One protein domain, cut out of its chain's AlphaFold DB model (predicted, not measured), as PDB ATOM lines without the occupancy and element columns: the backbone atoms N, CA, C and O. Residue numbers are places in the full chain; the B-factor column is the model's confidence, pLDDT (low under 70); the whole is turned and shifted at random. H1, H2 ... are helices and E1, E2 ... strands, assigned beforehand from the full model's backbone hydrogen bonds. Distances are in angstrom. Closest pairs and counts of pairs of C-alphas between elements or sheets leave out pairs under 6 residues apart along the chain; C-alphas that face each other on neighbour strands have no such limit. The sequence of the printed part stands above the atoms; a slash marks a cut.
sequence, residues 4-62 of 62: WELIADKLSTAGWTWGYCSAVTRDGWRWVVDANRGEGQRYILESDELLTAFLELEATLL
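This is residues 4 to 62 of the 62 residues of an uncharacterized protein of Verrucomicrobia bacterium (UniProt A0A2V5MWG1). A twisted three-stranded sheet, order E1 E2 E3, is covered on one face by two helices, H1 and H2, side by side; its other face is bare. The strands form a meander, each the antiparallel neighbour of the one before. The 59 printed residues run H1 E1 E2 E3 H2, mixed helices and strands, compact with radius of gyration of the C-alphas 11.2 A, spanning 32 by 24 by 16 A.

Inner strand E2, residues 28 to 37, forms hairpins with E1, residues 17 to 25 (N 19 to O 34, 2.9 A), and E3, residues 41 to 47 (N 33 to O 45, 2.9 A), within hydrogen-bond range. H2, residues 50 to 61, is on the sheet, height 8.2 A; its closest C-alphas to E2 are Leu 50 and Trp 31, 5.6 A. H1, residues 4 to 13, on the same face, touches H2 at a shallow tilt of 30 degrees, the same way; C-alphas 4 and 51 are closest, 5.3 A. In both helices every O i to N i+4 pair is within range.

E2 measures 28.4 A, E1 23.2 A with a 63 degree bend at residue 22, E3 20.1 A, H2 16.5 A, H1 14.2 A. H1 begins at C-alpha 4 (184.041, 1.891, 165.185); H2 ends at C-alpha 61 (189.997, -10.866, 163.208).

The farthest C-alphas, Thr 13 and Arg 26, are 33.5 A apart. The printed part has no cut; its links are tight. No printed residue is under 70.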
ATOM      1  N   TRP A   4     183.709   2.673 166.381       95.12
ATOM      2  CA  TRP A   4     184.041   1.891 165.185       95.12
ATOM      3  C   TRP A   4     185.306   2.394 164.463       95.12
ATOM      4  O   TRP A   4     185.993   1.591 163.842       95.12
ATOM      5  N   GLU A   5     185.664   3.683 164.578       96.69
ATOM      6  CA  GLU A   5     186.898   4.237 163.986       96.69
ATOM      7  C   GLU A   5     188.142   3.664 164.681       96.69
ATOM      8  O   GLU A   5     189.144   3.391 164.027       96.69
ATOM      9  N   LEU A   6     188.062   3.428 165.997       97.19
ATOM     10  CA  LEU A   6     189.133   2.778 166.758       97.19
ATOM     11  C   LEU A   6     189.322   1.323 166.316       97.19
ATOM     12  O   LEU A   6     190.447   0.850 166.203       97.19
ATOM     13  N   ILE A   7     188.223   0.615 166.058       97.19
ATOM     14  CA  ILE A   7     188.269  -0.771 165.581       97.19
ATOM     15  C   ILE A   7     188.870  -0.830 164.175       97.19
ATOM     16  O   ILE A   7     189.766  -1.628 163.915       97.19
ATOM     17  N   ALA A   8     188.424   0.054 163.286       97.19
ATOM     18  CA  ALA A   8     188.992   0.233 161.958       97.19
ATOM     19  C   ALA A   8     190.515   0.466 161.993       97.19
ATOM     20  O   ALA A   8     191.252  -0.121 161.203       97.19
ATOM     21  N   ASP A   9     191.000   1.285 162.927       97.75
ATOM     22  CA  ASP A   9     192.434   1.528 163.102       97.75
ATOM     23  C   ASP A   9     193.195   0.273 163.571       97.75
ATOM     24  O   ASP A   9     194.262  -0.052 163.041       97.75
ATOM     25  N   LYS A  10     192.615  -0.510 164.493       97.69
ATOM     26  CA  LYS A  10     193.179  -1.808 164.902       97.69
ATOM     27  C   LYS A  10     193.227  -2.809 163.744       97.69
ATOM     28  O   LYS A  10     194.236  -3.492 163.585       97.69
ATOM     29  N   LEU A  11     192.179  -2.871 162.917       97.00
ATOM     30  CA  LEU A  11     192.140  -3.709 161.714       97.00
ATOM     31  C   LEU A  11     193.269  -3.324 160.746       97.00
ATOM     32  O   LEU A  11     194.051  -4.193 160.354       97.00
ATOM     33  N   SER A  12     193.422  -2.029 160.445       96.88
ATOM     34  CA  SER A  12     194.531  -1.512 159.628       96.88
ATOM     35  C   SER A  12     195.895  -1.894 160.212       96.88
ATOM     36  O   SER A  12     196.769  -2.378 159.493       96.88
ATOM     37  N   THR A  13     196.067  -1.735 161.527       97.94
ATOM     38  CA  THR A  13     197.310  -2.075 162.242       97.94
ATOM     39  C   THR A  13     197.625  -3.572 162.173       97.94
ATOM     40  O   THR A  13     198.787  -3.957 162.049       97.94
ATOM     41  N   ALA A  14     196.604  -4.429 162.185       95.81
ATOM     42  CA  ALA A  14     196.742  -5.874 162.027       95.81
ATOM     43  C   ALA A  14     196.941  -6.327 160.564       95.81
ATOM     44  O   ALA A  14     197.092  -7.525 160.304       95.81
ATOM     45  N   GLY A  15     196.979  -5.392 159.608       95.88
ATOM     46  CA  GLY A  15     197.204  -5.665 158.188       95.88
ATOM     47  C   GLY A  15     195.935  -5.989 157.397       95.88
ATOM     48  O   GLY A  15     196.040  -6.530 156.295       95.88
ATOM     49  N   TRP A  16     194.754  -5.685 157.939       97.25
ATOM     50  CA  TRP A  16     193.488  -5.767 157.216       97.25
ATOM     51  C   TRP A  16     193.207  -4.463 156.469       97.25
ATOM     52  O   TRP A  16     193.330  -3.371 157.017       97.25
ATOM     53  N   THR A  17     192.770  -4.580 155.220       96.88
ATOM     54  CA  THR A  17     192.088  -3.497 154.505       96.88
ATOM     55  C   THR A  17     190.596  -3.610 154.781       96.88
ATOM     56  O   THR A  17     190.068  -4.718 154.842       96.88
ATOM     57  N   TRP A  18     189.901  -2.489 154.940       97.38
ATOM     58  CA  TRP A  18     188.477  -2.493 155.262       97.38
ATOM     59  C   TRP A  18     187.712  -1.390 154.533       97.38
ATOM     60  O   TRP A  18     188.284  -0.407 154.060       97.38
ATOM     61  N   GLY A  19     186.397  -1.563 154.453       96.94
ATOM     62  CA  GLY A  19     185.462  -0.576 153.934       96.94
ATOM     63  C   GLY A  19     184.049  -0.838 154.442       96.94
ATOM     64  O   GLY A  19     183.739  -1.935 154.900       96.94
ATOM     65  N   TYR A  20     183.185   0.171 154.367       96.94
ATOM     66  CA  TYR A  20     181.770  -0.001 154.675       96.94
ATOM     67  C   TYR A  20     180.888   0.821 153.744       96.94
ATOM     68  O   TYR A  20     181.292   1.865 153.228       96.94
ATOM     69  N   CYS A  21     179.659   0.361 153.557       97.00
ATOM     70  CA  CYS A  21     178.608   1.113 152.892       97.00
ATOM     71  C   CYS A  21     177.253   0.812 153.534       97.00
ATOM     72  O   CYS A  21     177.095  -0.156 154.275       97.00
ATOM     73  N   SER A  22     176.266   1.656 153.254       95.94
ATOM     74  CA  SER A  22     174.874   1.340 153.549       95.94
ATOM     75  C   SER A  22     174.191   0.839 152.282       95.94
ATOM     76  O   SER A  22     174.328   1.474 151.232       95.94
ATOM     77  N   ALA A  23     173.429  -0.244 152.376       95.88
ATOM     78  CA  ALA A  23     172.750  -0.863 151.246       95.88
ATOM     79  C   ALA A  23     171.327  -1.279 151.626       95.88
ATOM     80  O   ALA A  23     171.036  -1.574 152.782       95.88
ATOM     81  N   VAL A  24     170.432  -1.321 150.638       95.31
ATOM     82  CA  VAL A  24     169.131  -1.981 150.792       95.31
ATOM     83  C   VAL A  24     169.313  -3.442 150.400       95.31
ATOM     84  O   VAL A  24     169.604  -3.744 149.243       95.31
ATOM     85  N   THR A  25     169.174  -4.339 151.367       88.25
ATOM     86  CA  THR A  25     169.225  -5.790 151.190       88.25
ATOM     87  C   THR A  25     167.805  -6.360 151.166       88.25
ATOM     88  O   THR A  25     166.819  -5.637 151.337       88.25
ATOM     89  N   ARG A  26     167.672  -7.678 150.961       89.50
ATOM     90  CA  ARG A  26     166.371  -8.368 151.045       89.50
ATOM     91  C   ARG A  26     165.693  -8.172 152.406       89.50
ATOM     92  O   ARG A  26     164.469  -8.212 152.480       89.50
ATOM     93  N   ASP A  27     166.484  -7.951 153.447       88.88
ATOM     94  CA  ASP A  27     166.009  -7.858 154.822       88.88
ATOM     95  C   ASP A  27     165.832  -6.395 155.284       88.88
ATOM     96  O   ASP A  27     165.475  -6.156 156.434       88.88
ATOM     97  N   GLY A  28     166.055  -5.413 154.399       93.69
ATOM     98  CA  GLY A  28     165.895  -3.986 154.684       93.69
ATOM     99  C   GLY A  28     167.172  -3.175 154.472       93.69
ATOM    100  O   GLY A  28     168.121  -3.617 153.832       93.69
ATOM    101  N   TRP A  29     167.185  -1.942 154.976       96.38
ATOM    102  CA  TRP A  29     168.396  -1.123 154.970       96.38
ATOM    103  C   TRP A  29     169.388  -1.655 156.008       96.38
ATOM    104  O   TRP A  29     169.025  -1.795 157.172       96.38
ATOM    105  N   ARG A  30     170.625  -1.927 155.588       96.94
ATOM    106  CA  ARG A  30     171.705  -2.421 156.449       96.94
ATOM    107  C   ARG A  30     173.035  -1.743 156.156       96.94
ATOM    108  O   ARG A  30     173.278  -1.248 155.053       96.94
ATOM    109  N   TRP A  31     173.924  -1.791 157.139       97.25
ATOM    110  CA  TRP A  31     175.352  -1.573 156.948       97.25
ATOM    111  C   TRP A  31     176.010  -2.850 156.460       97.25
ATOM    112  O   TRP A  31     175.794  -3.910 157.038       97.25
ATOM    113  N   VAL A  32     176.840  -2.727 155.432       96.56
ATOM    114  CA  VAL A  32     177.717  -3.788 154.946       96.56
ATOM    115  C   VAL A  32     179.143  -3.360 155.249       96.56
ATOM    116  O   VAL A  32     179.571  -2.298 154.794       96.56
ATOM    117  N   VAL A  33     179.867  -4.165 156.018       97.25
ATOM    118  CA  VAL A  33     181.285  -3.953 156.324       97.25
ATOM    119  C   VAL A  33     182.085  -5.089 155.709       97.25
ATOM    120  O   VAL A  33     181.731  -6.255 155.853       97.25
ATOM    121  N   ASP A  34     183.150  -4.737 155.004       96.62
ATOM    122  CA  ASP A  34     184.074  -5.665 154.364       96.62
ATOM    123  C   ASP A  34     185.455  -5.487 154.991       96.62
ATOM    124  O   ASP A  34     185.944  -4.361 155.109       96.62
ATOM    125  N   ALA A  35     186.085  -6.593 155.373       97.44
ATOM    126  CA  ALA A  35     187.484  -6.659 155.750       97.44
ATOM    127  C   ALA A  35     188.182  -7.731 154.917       97.44
ATOM    128  O   ALA A  35     187.750  -8.882 154.857       97.44
ATOM    129  N   ASN A  36     189.295  -7.365 154.295       96.19
ATOM    130  CA  ASN A  36     190.094  -8.271 153.493       96.19
ATOM    131  C   ASN A  36     191.581  -8.159 153.817       96.19
ATOM    132  O   ASN A  36     192.100  -7.110 154.198       96.19
ATOM    133  N   ARG A  37     192.265  -9.283 153.665       94.12
ATOM    134  CA  ARG A  37     193.711  -9.433 153.778       94.12
ATOM    135  C   ARG A  37     194.135 -10.392 152.670       94.12
ATOM    136  O   ARG A  37     193.309 -11.169 152.199       94.12
ATOM    137  N   GLY A  38     195.369 -10.267 152.178       87.75
ATOM    138  CA  GLY A  38     195.854 -10.968 150.977       87.75
ATOM    139  C   GLY A  38     195.493 -12.464 150.877       87.75
ATOM    140  O   GLY A  38     195.101 -13.103 151.845       87.75
ATOM    141  N   GLU A  39     195.637 -13.031 149.677       79.56
ATOM    142  CA  GLU A  39     195.421 -14.468 149.405       79.56
ATOM    143  C   GLU A  39     194.021 -15.009 149.762       79.56
ATOM    144  O   GLU A  39     193.849 -16.172 150.119       79.56
ATOM    145  N   GLY A  40     192.988 -14.179 149.603       84.44
ATOM    146  CA  GLY A  40     191.593 -14.632 149.638       84.44
ATOM    147  C   GLY A  40     190.929 -14.603 151.014       84.44
ATOM    148  O   GLY A  40     189.796 -15.068 151.136       84.44
ATOM    149  N   GLN A  41     191.571 -14.027 152.034       92.25
ATOM    150  CA  GLN A  41     190.907 -13.773 153.312       92.25
ATOM    151  C   GLN A  41     189.971 -12.571 153.174       92.25
ATOM    152  O   GLN A  41     190.419 -11.434 153.030       92.25
ATOM    153  N   ARG A  42     188.661 -12.818 153.215       95.50
ATOM    154  CA  ARG A  42     187.634 -11.778 153.141       95.50
ATOM    155  C   ARG A  42     186.479 -12.099 154.076       95.50
ATOM    156  O   ARG A  42     185.969 -13.215 154.064       95.50
ATOM    157  N   TYR A  43     186.057 -11.099 154.834       95.81
ATOM    158  CA  TYR A  43     184.943 -11.149 155.765       95.81
ATOM    159  C   TYR A  43     183.980 -10.030 155.405       95.81
ATOM    160  O   TYR A  43     184.376  -8.871 155.337       95.81
ATOM    161  N   ILE A  44     182.725 -10.389 155.150       95.69
ATOM    162  CA  ILE A  44     181.654  -9.438 154.871       95.69
ATOM    163  C   ILE A  44     180.591  -9.650 155.937       95.69
ATOM    164  O   ILE A  44     180.109 -10.770 156.106       95.69
ATOM    165  N   LEU A  45     180.243  -8.583 156.644       95.62
ATOM    166  CA  LEU A  45     179.214  -8.588 157.672       95.62
ATOM    167  C   LEU A  45     178.126  -7.582 157.333       95.62
ATOM    168  O   LEU A  45     178.405  -6.476 156.869       95.62
ATOM    169  N   GLU A  46     176.886  -7.980 157.596       95.81
ATOM    170  CA  GLU A  46     175.716  -7.123 157.488       95.81
ATOM    171  C   GLU A  46     175.112  -6.907 158.872       95.81
ATOM    172  O   GLU A  46     174.874  -7.869 159.598       95.81
ATOM    173  N   SER A  47     174.818  -5.659 159.227       95.88
ATOM    174  CA  SER A  47     174.161  -5.345 160.497       95.88
ATOM    175  C   SER A  47     173.280  -4.107 160.382       95.88
ATOM    176  O   SER A  47     173.512  -3.235 159.542       95.88
ATOM    177  N   ASP A  48     172.284  -4.008 161.256       96.12
ATOM    178  CA  ASP A  48     171.431  -2.821 161.366       96.12
ATOM    179  C   ASP A  48     172.213  -1.624 161.948       96.12
ATOM    180  O   ASP A  48     171.889  -0.464 161.689       96.12
ATOM    181  N   GLU A  49     173.310  -1.892 162.669       96.12
ATOM    182  CA  GLU A  49     174.195  -0.886 163.254       96.12
ATOM    183  C   GLU A  49     175.643  -1.054 162.779       96.12
ATOM    184  O   GLU A  49     176.249  -2.115 162.918       96.12
ATOM    185  N   LEU A  50     176.249   0.034 162.287       96.56
ATOM    186  CA  LEU A  50     177.635   0.027 161.806       96.56
ATOM    187  C   LEU A  50     178.622  -0.434 162.888       96.56
ATOM    188  O   LEU A  50     179.557  -1.176 162.608       96.56
ATOM    189  N   LEU A  51     178.412   0.008 164.131       97.19
ATOM    190  CA  LEU A  51     179.286  -0.343 165.248       97.19
ATOM    191  C   LEU A  51     179.256  -1.846 165.545       97.19
ATOM    192  O   LEU A  51     180.311  -2.431 165.769       97.19
ATOM    193  N   THR A  52     178.078  -2.464 165.505       97.44
ATOM    194  CA  THR A  52     177.909  -3.901 165.745       97.44
ATOM    195  C   THR A  52     178.665  -4.724 164.707       97.44
ATOM    196  O   THR A  52     179.419  -5.616 165.083       97.44
ATOM    197  N   ALA A  53     178.584  -4.351 163.426       97.12
ATOM    198  CA  ALA A  53     179.368  -5.008 162.380       97.12
ATOM    199  C   ALA A  53     180.889  -4.895 162.620       97.12
ATOM    200  O   ALA A  53     181.619  -5.867 162.442       97.12
ATOM    201  N   PHE A  54     181.386  -3.736 163.068       97.62
ATOM    202  CA  PHE A  54     182.808  -3.588 163.402       97.62
ATOM    203  C   PHE A  54     183.216  -4.369 164.660       97.62
ATOM    204  O   PHE A  54     184.300  -4.942 164.673       97.62
ATOM    205  N   LEU A  55     182.374  -4.438 165.696       97.62
ATOM    206  CA  LEU A  55     182.647  -5.244 166.896       97.62
ATOM    207  C   LEU A  55     182.755  -6.739 166.571       97.62
ATOM    208  O   LEU A  55     183.617  -7.427 167.112       97.62
ATOM    209  N   GLU A  56     181.921  -7.237 165.660       97.62
ATOM    210  CA  GLU A  56     182.014  -8.617 165.178       97.62
ATOM    211  C   GLU A  56     183.306  -8.868 164.385       97.62
ATOM    212  O   GLU A  56     183.942  -9.909 164.570       97.62
ATOM    213  N   LEU A  57     183.749  -7.910 163.558       96.56
ATOM    214  CA  LEU A  57     185.062  -7.998 162.908       96.56
ATOM    215  C   LEU A  57     186.203  -7.996 163.925       96.56
ATOM    216  O   LEU A  57     187.125  -8.793 163.783       96.56
ATOM    217  N   GLU A  58     186.152  -7.137 164.945       97.06
ATOM    218  CA  GLU A  58     187.158  -7.114 166.013       97.06
ATOM    219  C   GLU A  58     187.245  -8.469 166.709       97.06
ATOM    220  O   GLU A  58     188.327  -9.032 166.797       97.06
ATOM    221  N   ALA A  59     186.110  -9.036 167.120       96.94
ATOM    222  CA  ALA A  59     186.074 -10.328 167.801       96.94
ATOM    223  C   ALA A  59     186.543 -11.508 166.927       96.94
ATOM    224  O   ALA A  59     186.930 -12.548 167.458       96.94
ATOM    225  N   THR A  60     186.470 -11.373 165.600       95.75
ATOM    226  CA  THR A  60     186.809 -12.450 164.657       95.75
ATOM    227  C   THR A  60     188.245 -12.349 164.136       95.75
ATOM    228  O   THR A  60     188.859 -13.374 163.840       95.75
ATOM    229  N   LEU A  61     188.773 -11.132 163.974       94.94
ATOM    230  CA  LEU A  61     189.997 -10.866 163.208       94.94
ATOM    231  C   LEU A  61     191.177 -10.345 164.040       94.94
ATOM    232  O   LEU A  61     192.289 -10.298 163.497       94.94
ATOM    233  N   LEU A  62     190.946  -9.930 165.291       92.94
ATOM    234  CA  LEU A  62     191.934  -9.339 166.204       92.94
ATOM    235  C   LEU A  62     192.062 -10.159 167.494       92.94
ATOM    236  O   LEU A  62     193.217 -10.301 167.955       92.94
TER     237      LEU A  62